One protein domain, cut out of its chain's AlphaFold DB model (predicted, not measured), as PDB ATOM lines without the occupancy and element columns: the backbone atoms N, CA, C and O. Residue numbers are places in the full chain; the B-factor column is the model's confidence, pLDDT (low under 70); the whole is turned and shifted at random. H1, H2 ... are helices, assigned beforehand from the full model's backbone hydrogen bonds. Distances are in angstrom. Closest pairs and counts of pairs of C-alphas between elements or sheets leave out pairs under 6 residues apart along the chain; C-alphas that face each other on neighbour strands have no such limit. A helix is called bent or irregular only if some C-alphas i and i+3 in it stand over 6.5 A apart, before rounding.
ATOM      1  N   ILE A   2       3.336 -56.165 -54.313       84.12
ATOM      2  CA  ILE A   2       2.089 -55.395 -54.094       84.12
ATOM      3  C   ILE A   2       1.109 -56.154 -53.179       84.12
ATOM      4  O   ILE A   2       0.579 -55.583 -52.230       84.12
ATOM      5  N   ILE A   3       0.944 -57.464 -53.398       82.69
ATOM      6  CA  ILE A   3       0.041 -58.311 -52.599       82.69
ATOM      7  C   ILE A   3       0.506 -58.406 -51.135       82.69
ATOM      8  O   ILE A   3      -0.297 -58.225 -50.227       82.69
ATOM      9  N   SER A   4       1.810 -58.583 -50.883       85.00
ATOM     10  CA  SER A   4       2.369 -58.583 -49.521       85.00
ATOM     11  C   SER A   4       2.200 -57.236 -48.815       85.00
ATOM     12  O   SER A   4       1.898 -57.207 -47.625       85.00
ATOM     13  N   GLY A   5       2.353 -56.125 -49.545       84.88
ATOM     14  CA  GLY A   5       2.105 -54.784 -49.013       84.88
ATOM     15  C   GLY A   5       0.641 -54.589 -48.616       84.88
ATOM     16  O   GLY A   5       0.362 -54.135 -47.509       84.88
ATOM     17  N   LEU A   6      -0.296 -55.024 -49.465       85.62
ATOM     18  CA  LEU A   6      -1.728 -54.966 -49.165       85.62
ATOM     19  C   LEU A   6      -2.090 -55.820 -47.940       85.62
ATOM     20  O   LEU A   6      -2.817 -55.352 -47.066       85.62
ATOM     21  N   CYS A   7      -1.555 -57.041 -47.833       84.56
ATOM     22  CA  CYS A   7      -1.758 -57.892 -46.658       84.56
ATOM     23  C   CYS A   7      -1.279 -57.214 -45.366       84.56
ATOM     24  O   CYS A   7      -1.977 -57.269 -44.354       84.56
ATOM     25  N   PHE A   8      -0.128 -56.535 -45.401       83.06
ATOM     26  CA  PHE A   8       0.372 -55.778 -44.254       83.06
ATOM     27  C   PHE A   8      -0.553 -54.606 -43.893       83.06
ATOM     28  O   PHE A   8      -0.893 -54.428 -42.725       83.06
ATOM     29  N   CYS A   9      -1.038 -53.850 -44.882       83.56
ATOM     30  CA  CYS A   9      -2.006 -52.774 -44.651       83.56
ATOM     31  C   CYS A   9      -3.308 -53.292 -44.018       83.56
ATOM     32  O   CYS A   9      -3.800 -52.703 -43.055       83.56
ATOM     33  N   ILE A  10      -3.843 -54.418 -44.502       81.56
ATOM     34  CA  ILE A  10      -5.045 -55.056 -43.939       81.56
ATOM     35  C   ILE A  10      -4.805 -55.485 -42.486       81.56
ATOM     36  O   ILE A  10      -5.679 -55.301 -41.640       81.56
ATOM     37  N   LEU A  11      -3.617 -56.005 -42.172       81.19
ATOM     38  CA  LEU A  11      -3.244 -56.394 -40.813       81.19
ATOM     39  C   LEU A  11      -3.234 -55.191 -39.854       81.19
ATOM     40  O   LEU A  11      -3.802 -55.262 -38.763       81.19
ATOM     41  N   VAL A  12      -2.664 -54.061 -40.285       74.31
ATOM     42  CA  VAL A  12      -2.670 -52.800 -39.519       74.31
ATOM     43  C   VAL A  12      -4.098 -52.290 -39.298       74.31
ATOM     44  O   VAL A  12      -4.430 -51.833 -38.203       74.31
ATOM     45  N   ILE A  13      -4.969 -52.407 -40.304       78.44
ATOM     46  CA  ILE A  13      -6.388 -52.039 -40.185       78.44
ATOM     47  C   ILE A  13      -7.105 -52.959 -39.186       78.44
ATOM     48  O   ILE A  13      -7.833 -52.472 -38.318       78.44
ATOM     49  N   SER A  14      -6.857 -54.271 -39.250       75.62
ATOM     50  CA  SER A  14      -7.459 -55.267 -38.352       75.62
ATOM     51  C   SER A  14      -7.080 -55.057 -36.884       75.62
ATOM     52  O   SER A  14      -7.882 -55.355 -36.001       75.62
ATOM     53  N   TYR A  15      -5.883 -54.536 -36.606       67.94
ATOM     54  CA  TYR A  15      -5.412 -54.242 -35.248       67.94
ATOM     55  C   TYR A  15      -5.949 -52.908 -34.681       67.94
ATOM     56  O   TYR A  15      -5.746 -52.596 -33.511       67.94
ATOM     57  N   ASN A  16      -6.716 -52.153 -35.476       69.00
ATOM     58  CA  ASN A  16      -7.198 -50.798 -35.208       69.00
ATOM     59  C   ASN A  16      -6.086 -49.728 -35.351       69.00
ATOM     60  O   ASN A  16      -5.313 -49.475 -34.418       69.00
ATOM     61  N   PRO A  17      -6.037 -49.016 -36.492       64.06
ATOM     62  CA  PRO A  17      -4.940 -48.108 -36.832       64.06
ATOM     63  C   PRO A  17      -4.910 -46.856 -35.939       64.06
ATOM     64  O   PRO A  17      -3.849 -46.262 -35.728       64.06
ATOM     65  N   PHE A  18      -6.049 -46.484 -35.342       62.62
ATOM     66  CA  PHE A  18      -6.129 -45.391 -34.371       62.62
ATOM     67  C   PHE A  18      -5.481 -45.748 -33.032       62.62
ATOM     68  O   PHE A  18      -4.855 -44.889 -32.412       62.62
ATOM     69  N   LYS A  19      -5.609 -47.004 -32.586       61.03
ATOM     70  CA  LYS A  19      -4.977 -47.495 -31.353       61.03
ATOM     71  C   LYS A  19      -3.464 -47.637 -31.526       61.03
ATOM     72  O   LYS A  19      -2.721 -47.183 -30.662       61.03
ATOM     73  N   PHE A  20      -3.024 -48.149 -32.677       60.44
ATOM     74  CA  PHE A  20      -1.606 -48.277 -33.030       60.44
ATOM     75  C   PHE A  20      -0.886 -46.919 -33.058       60.44
ATOM     76  O   PHE A  20       0.118 -46.730 -32.374       60.44
ATOM     77  N   CYS A  21      -1.435 -45.932 -33.775       61.38
ATOM     78  CA  CYS A  21      -0.796 -44.617 -33.893       61.38
ATOM     79  C   CYS A  21      -0.825 -43.819 -32.578       61.38
ATOM     80  O   CYS A  21       0.098 -43.055 -32.301       61.38
ATOM     81  N   LYS A  22      -1.866 -43.992 -31.750       61.19
ATOM     82  CA  LYS A  22      -1.972 -43.306 -30.456       61.19
ATOM     83  C   LYS A  22      -1.019 -43.892 -29.409       61.19
ATOM     84  O   LYS A  22      -0.407 -43.115 -28.688       61.19
ATOM     85  N   ALA A  23      -0.899 -45.218 -29.327       56.31
ATOM     86  CA  ALA A  23      -0.072 -45.876 -28.318       56.31
ATOM     87  C   ALA A  23       1.424 -45.836 -28.669       56.31
ATOM     88  O   ALA A  23       2.228 -45.505 -27.813       56.31
ATOM     89  N   ILE A  24       1.806 -46.113 -29.924       56.94
ATOM     90  CA  ILE A  24       3.222 -46.287 -30.301       56.94
ATOM     91  C   ILE A  24       3.940 -44.965 -30.604       56.94
ATOM     92  O   ILE A  24       5.139 -44.858 -30.379       56.94
ATOM     93  N   VAL A  25       3.236 -43.944 -31.098       53.72
ATOM     94  CA  VAL A  25       3.895 -42.705 -31.559       53.72
ATOM     95  C   VAL A  25       3.683 -41.536 -30.603       53.72
ATOM     96  O   VAL A  25       4.582 -40.727 -30.410       53.72
ATOM     97  N   ASN A  26       2.505 -41.429 -29.988       55.41
ATOM     98  CA  ASN A  26       2.158 -40.249 -29.194       55.41
ATOM     99  C   ASN A  26       2.519 -40.375 -27.701       55.41
ATOM    100  O   ASN A  26       2.509 -39.355 -27.018       55.41
ATOM    101  N   ASP A  27       2.829 -41.579 -27.203       56.44
ATOM    102  CA  ASP A  27       3.131 -41.810 -25.777       56.44
ATOM    103  C   ASP A  27       4.615 -42.082 -25.480       56.44
ATOM    104  O   ASP A  27       5.066 -41.900 -24.352       56.44
ATOM    105  N   PHE A  28       5.399 -42.456 -26.497       54.50
ATOM    106  CA  PHE A  28       6.828 -42.761 -26.351       54.50
ATOM    107  C   PHE A  28       7.756 -41.558 -26.607       54.50
ATOM    108  O   PHE A  28       8.935 -41.615 -26.260       54.50
ATOM    109  N   GLY A  29       7.250 -40.471 -27.196       54.06
ATOM    110  CA  GLY A  29       8.043 -39.288 -27.541       54.06
ATOM    111  C   GLY A  29       8.026 -38.215 -26.450       54.06
ATOM    112  O   GLY A  29       7.007 -37.561 -26.228       54.06
ATOM    113  N   ILE A  30       9.164 -37.974 -25.797       48.03
ATOM    114  CA  ILE A  30       9.354 -36.805 -24.926       48.03
ATOM    115  C   ILE A  30       9.627 -35.607 -25.851       48.03
ATOM    116  O   ILE A  30      10.687 -35.553 -26.462       48.03
ATOM    117  N   ASN A  31       8.690 -34.656 -25.962       55.31
ATOM    118  CA  ASN A  31       8.753 -33.484 -26.864       55.31
ATOM    119  C   ASN A  31       8.657 -33.748 -28.386       55.31
ATOM    120  O   ASN A  31       8.942 -32.837 -29.163       55.31
ATOM    121  N   ASP A  32       8.200 -34.919 -28.838       56.56
ATOM    122  CA  ASP A  32       8.096 -35.195 -30.280       56.56
ATOM    123  C   ASP A  32       6.774 -34.761 -30.933       56.56
ATOM    124  O   ASP A  32       5.706 -34.679 -30.314       56.56
ATOM    125  N   TRP A  33       6.866 -34.471 -32.237       54.41
ATOM    126  CA  TRP A  33       5.760 -34.010 -33.074       54.41
ATOM    127  C   TRP A  33       4.657 -35.068 -33.134       54.41
ATOM    128  O   TRP A  33       4.806 -36.146 -33.711       54.41
ATOM    129  N   LYS A  34       3.488 -34.719 -32.592       61.56
ATOM    130  CA  LYS A  34       2.271 -35.523 -32.705       61.56
ATOM    131  C   LYS A  34       1.872 -35.688 -34.179       61.56
ATOM    132  O   LYS A  34       1.191 -34.824 -34.723       61.56
ATOM    133  N   LEU A  35       2.237 -36.805 -34.810       65.69
ATOM    134  CA  LEU A  35       1.220 -37.802 -35.144       65.69
ATOM    135  C   LEU A  35      -0.123 -37.316 -35.728       65.69
ATOM    136  O   LEU A  35      -1.132 -37.694 -35.124       65.69
ATOM    137  N   PRO A  36      -0.245 -36.459 -36.768       69.44
ATOM    138  CA  PRO A  36      -1.550 -35.901 -37.108       69.44
ATOM    139  C   PRO A  36      -2.517 -37.007 -37.540       69.44
ATOM    140  O   PRO A  36      -2.164 -37.902 -38.306       69.44
ATOM    141  N   LYS A  37      -3.777 -36.918 -37.092       70.19
ATOM    142  CA  LYS A  37      -4.843 -37.902 -37.387       70.19
ATOM    143  C   LYS A  37      -5.037 -38.150 -38.891       70.19
ATOM    144  O   LYS A  37      -5.522 -39.206 -39.279       70.19
ATOM    145  N   PHE A  38      -4.630 -37.199 -39.730       77.75
ATOM    146  CA  PHE A  38      -4.626 -37.324 -41.186       77.75
ATOM    147  C   PHE A  38      -3.714 -38.452 -41.698       77.75
ATOM    148  O   PHE A  38      -4.072 -39.136 -42.650       77.75
ATOM    149  N   PHE A  39      -2.587 -38.725 -41.035       77.88
ATOM    150  CA  PHE A  39      -1.703 -39.832 -41.413       77.88
ATOM    151  C   PHE A  39      -2.407 -41.193 -41.298       77.88
ATOM    152  O   PHE A  39      -2.242 -42.062 -42.151       77.88
ATOM    153  N   VAL A  40      -3.277 -41.349 -40.293       78.94
ATOM    154  CA  VAL A  40      -4.105 -42.554 -40.127       78.94
ATOM    155  C   VAL A  40      -5.042 -42.737 -41.321       78.94
ATOM    156  O   VAL A  40      -5.209 -43.855 -41.793       78.94
ATOM    157  N   PHE A  41      -5.611 -41.651 -41.847       82.50
ATOM    158  CA  PHE A  41      -6.472 -41.698 -43.030       82.50
ATOM    159  C   PHE A  41      -5.705 -42.126 -44.290       82.50
ATOM    160  O   PHE A  41      -6.209 -42.931 -45.072       82.50
ATOM    161  N   ILE A  42      -4.466 -41.654 -44.460       84.62
ATOM    162  CA  ILE A  42      -3.603 -42.068 -45.576       84.62
ATOM    163  C   ILE A  42      -3.328 -43.574 -45.506       84.62
ATOM    164  O   ILE A  42      -3.589 -44.289 -46.468       84.62
ATOM    165  N   ILE A  43      -2.846 -44.067 -44.363       82.25
ATOM    166  CA  ILE A  43      -2.449 -45.475 -44.216       82.25
ATOM    167  C   ILE A  43      -3.654 -46.421 -44.250       82.25
ATOM    168  O   ILE A  43      -3.572 -47.494 -44.842       82.25
ATOM    169  N   ALA A  44      -4.775 -46.042 -43.631       83.50
ATOM    170  CA  ALA A  44      -5.954 -46.901 -43.546       83.50
ATOM    171  C   ALA A  44      -6.865 -46.826 -44.782       83.50
ATOM    172  O   ALA A  44      -7.657 -47.739 -44.998       83.50
ATOM    173  N   GLY A  45      -6.788 -45.747 -45.567       86.12
ATOM    174  CA  GLY A  45      -7.693 -45.496 -46.689       86.12
ATOM    175  C   GLY A  45      -6.975 -45.341 -48.024       86.12
ATOM    176  O   GLY A  45      -7.205 -46.127 -48.939       86.12
ATOM    177  N   LEU A  46      -6.103 -44.337 -48.142       89.81
ATOM    178  CA  LEU A  46      -5.484 -43.979 -49.423       89.81
ATOM    179  C   LEU A  46      -4.552 -45.082 -49.947       89.81
ATOM    180  O   LEU A  46      -4.692 -45.518 -51.084       89.81
ATOM    181  N   VAL A  47      -3.652 -45.581 -49.099       88.25
ATOM    182  CA  VAL A  47      -2.680 -46.625 -49.458       88.25
ATOM    183  C   VAL A  47      -3.345 -47.933 -49.917       88.25
ATOM    184  O   VAL A  47      -2.987 -48.430 -50.987       88.25
ATOM    185  N   PRO A  48      -4.317 -48.518 -49.183       88.31
ATOM    186  CA  PRO A  48      -4.983 -49.727 -49.661       88.31
ATOM    187  C   PRO A  48      -5.796 -49.478 -50.936       88.31
ATOM    188  O   PRO A  48      -5.866 -50.369 -51.780       88.31
ATOM    189  N   LEU A  49      -6.362 -48.279 -51.120       91.94
ATOM    190  CA  LEU A  49      -7.076 -47.924 -52.348       91.94
ATOM    191  C   LEU A  49      -6.139 -47.889 -53.566       91.94
ATOM    192  O   LEU A  49      -6.463 -48.479 -54.596       91.94
ATOM    193  N   GLU A  50      -4.970 -47.254 -53.444       91.88
ATOM    194  CA  GLU A  50      -3.952 -47.237 -54.505       91.88
ATOM    195  C   GLU A  50      -3.462 -48.648 -54.839       91.88
ATOM    196  O   GLU A  50      -3.369 -49.016 -56.012       91.88
ATOM    197  N   ALA A  51      -3.220 -49.474 -53.819       89.31
ATOM    198  CA  ALA A  51      -2.812 -50.860 -54.010       89.31
ATOM    199  C   ALA A  51      -3.874 -51.676 -54.773       89.31
ATOM    200  O   ALA A  51      -3.527 -52.401 -55.705       89.31
ATOM    201  N   ILE A  52      -5.161 -51.531 -54.440       90.50
ATOM    202  CA  ILE A  52      -6.257 -52.204 -55.158       90.50
ATOM    203  C   ILE A  52      -6.330 -51.725 -56.613       90.50
ATOM    204  O   ILE A  52      -6.435 -52.549 -57.522       90.50
ATOM    205  N   GLY A  53      -6.232 -50.414 -56.846       92.31
ATOM    206  CA  GLY A  53      -6.237 -49.842 -58.194       92.31
ATOM    207  C   GLY A  53      -5.105 -50.393 -59.064       92.31
ATOM    208  O   GLY A  53      -5.348 -50.834 -60.187       92.31
ATOM    209  N   LEU A  54      -3.885 -50.455 -58.519       91.00
ATOM    210  CA  LEU A  54      -2.726 -51.030 -59.203       91.00
ATOM    211  C   LEU A  54      -2.895 -52.527 -59.483       91.00
ATOM    212  O   LEU A  54      -2.543 -52.973 -60.572       91.00
ATOM    213  N   ILE A  55      -3.466 -53.298 -58.551       89.25
ATOM    214  CA  ILE A  55      -3.738 -54.729 -58.756       89.25
ATOM    215  C   ILE A  55      -4.745 -54.933 -59.889       89.25
ATOM    216  O   ILE A  55      -4.519 -55.780 -60.754       89.25
ATOM    217  N   ILE A  56      -5.842 -54.170 -59.907       89.88
ATOM    218  CA  ILE A  56      -6.874 -54.270 -60.950       89.88
ATOM    219  C   ILE A  56      -6.282 -53.898 -62.309       89.88
ATOM    220  O   ILE A  56      -6.447 -54.642 -63.276       89.88
ATOM    221  N   TRP A  57      -5.557 -52.780 -62.372       90.31
ATOM    222  CA  TRP A  57      -4.896 -52.325 -63.592       90.31
ATOM    223  C   TRP A  57      -3.904 -53.363 -64.127       90.31
ATOM    224  O   TRP A  57      -3.963 -53.748 -65.296       90.31
ATOM    225  N   TRP A  58      -3.019 -53.860 -63.262       87.75
ATOM    226  CA  TRP A  58      -2.028 -54.874 -63.612       87.75
ATOM    227  C   TRP A  58      -2.685 -56.184 -64.068       87.75
ATOM    228  O   TRP A  58      -2.274 -56.765 -65.074       87.75
ATOM    229  N   THR A  59      -3.748 -56.612 -63.383       85.75
ATOM    230  CA  THR A  59      -4.536 -57.802 -63.743       85.75
ATOM    231  C   THR A  59      -5.149 -57.651 -65.131       85.75
ATOM    232  O   THR A  59      -5.015 -58.540 -65.971       85.75
ATOM    233  N   TYR A  60      -5.777 -56.506 -65.399       86.38
ATOM    234  CA  TYR A  60      -6.376 -56.213 -66.696       86.38
ATOM    235  C   TYR A  60      -5.330 -56.213 -67.817       86.38
ATOM    236  O   TYR A  60      -5.538 -56.842 -68.853       86.38
ATOM    237  N   SER A  61      -4.180 -55.572 -67.593       85.25
ATOM    238  CA  SER A  61      -3.083 -55.526 -68.565       85.25
ATOM    239  C   SER A  61      -2.542 -56.921 -68.904       85.25
ATOM    240  O   SER A  61      -2.332 -57.222 -70.083       85.25
ATOM    241  N   ASN A  62      -2.406 -57.799 -67.904       83.69
ATOM    242  CA  ASN A  62      -1.989 -59.189 -68.097       83.69
ATOM    243  C   ASN A  62      -3.007 -59.991 -68.920       83.69
ATOM    244  O   ASN A  62      -2.620 -60.687 -69.858       83.69
ATOM    245  N   ILE A  63      -4.302 -59.870 -68.611       82.81
ATOM    246  CA  ILE A  63      -5.369 -60.589 -69.327       82.81
ATOM    247  C   ILE A  63      -5.491 -60.106 -70.778       82.81
ATOM    248  O   ILE A  63      -5.698 -60.917 -71.678       82.81
ATOM    249  N   ALA A  64      -5.371 -58.797 -71.011       82.38
ATOM    250  CA  ALA A  64      -5.549 -58.202 -72.332       82.38
ATOM    251  C   ALA A  64      -4.352 -58.429 -73.271       82.38
ATOM    252  O   ALA A  64      -4.541 -58.515 -74.483       82.38
ATOM    253  N   SER A  65      -3.132 -58.517 -72.732       72.75
ATOM    254  CA  SER A  65      -1.902 -58.477 -73.542       72.75
ATOM    255  C   SER A  65      -1.178 -59.818 -73.643       72.75
ATOM    256  O   SER A  65      -0.334 -59.986 -74.519       72.75
ATOM    257  N   THR A  66      -1.467 -60.775 -72.756       71.62
ATOM    258  CA  THR A  66      -0.705 -62.028 -72.665       71.62
ATOM    259  C   THR A  66      -1.597 -63.247 -72.473       71.62
ATOM    260  O   THR A  66      -2.727 -63.166 -71.987       71.62
TER     261      THR A  66
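AT A GLANCE: This is residues 2 to 66 of the 167 residues of an uncharacterized protein of Rodentolepis nana (UniProt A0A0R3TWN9). One long, gently bent helix, H3, makes most of the length of a thin rod, and two shorter helices, H1 and H2, pack one after the other on its first part. At one end residues 56 to 66, most of them the last part of H3, stick out, and at the other a loop, residues 27 to 32, sticks out. The printed part has 65 residues with three named helices, in the order H1, H2, H3, and no named strand; the class is all helix. It is only just loose, close to extended, with a radius of gyration of the C-alphas of 15.9 A and spans of 55 by 18 by 13 A.

HOW THE PARTS SIT: H3, residues 37 to 65, was assigned as one helix by its hydrogen bonds but is bent: C-alphas 44 and 47 are 6.8 A apart. Its arms, H3a, residues 37 to 44, and H3b, residues 47 to 65, stand at a shallow tilt of 28 degrees. H1, residues 2 to 14, touches residues 47 to 55 of H3b at a shallow tilt of 31 degrees, opposite ways; their closest C-alphas, of Leu 6 and Pro 48, are 6.2 A apart. With residues 9 to 13, H1 also touches H3a at a steep tilt of 51 degrees, closest at the C-alphas of Ile 13 and Ala 44, 6.2 A. H2, residues 17 to 24, touches H3a at a steep tilt of 61 degrees, opposite ways, closest at the C-alphas of Pro 17 and Val 40, 6.5 A. H2 and H3b are apart. Every O i to N i+4 pair is within hydrogen-bond range in H1, H2 and H3b, and 3 of 4 in H3a.

IN THESE COORDINATES: H3b is 26.9 A long and ends at C-alpha 65, (-1.902, -58.477, -73.542). H1, 18.4 A, begins at C-alpha 2, (2.089, -55.395, -54.094). H3a is 11.0 A and H2 10.6 A.

THE WHOLE: The C-alphas farthest apart, of Ile 30 and Thr 66, are 54.9 A apart. The printed part has no cut. The link from H2 to H3, 12 residues, is long. Mean pLDDT of the printed part is 75.6; residues 15 to 36 are under 70.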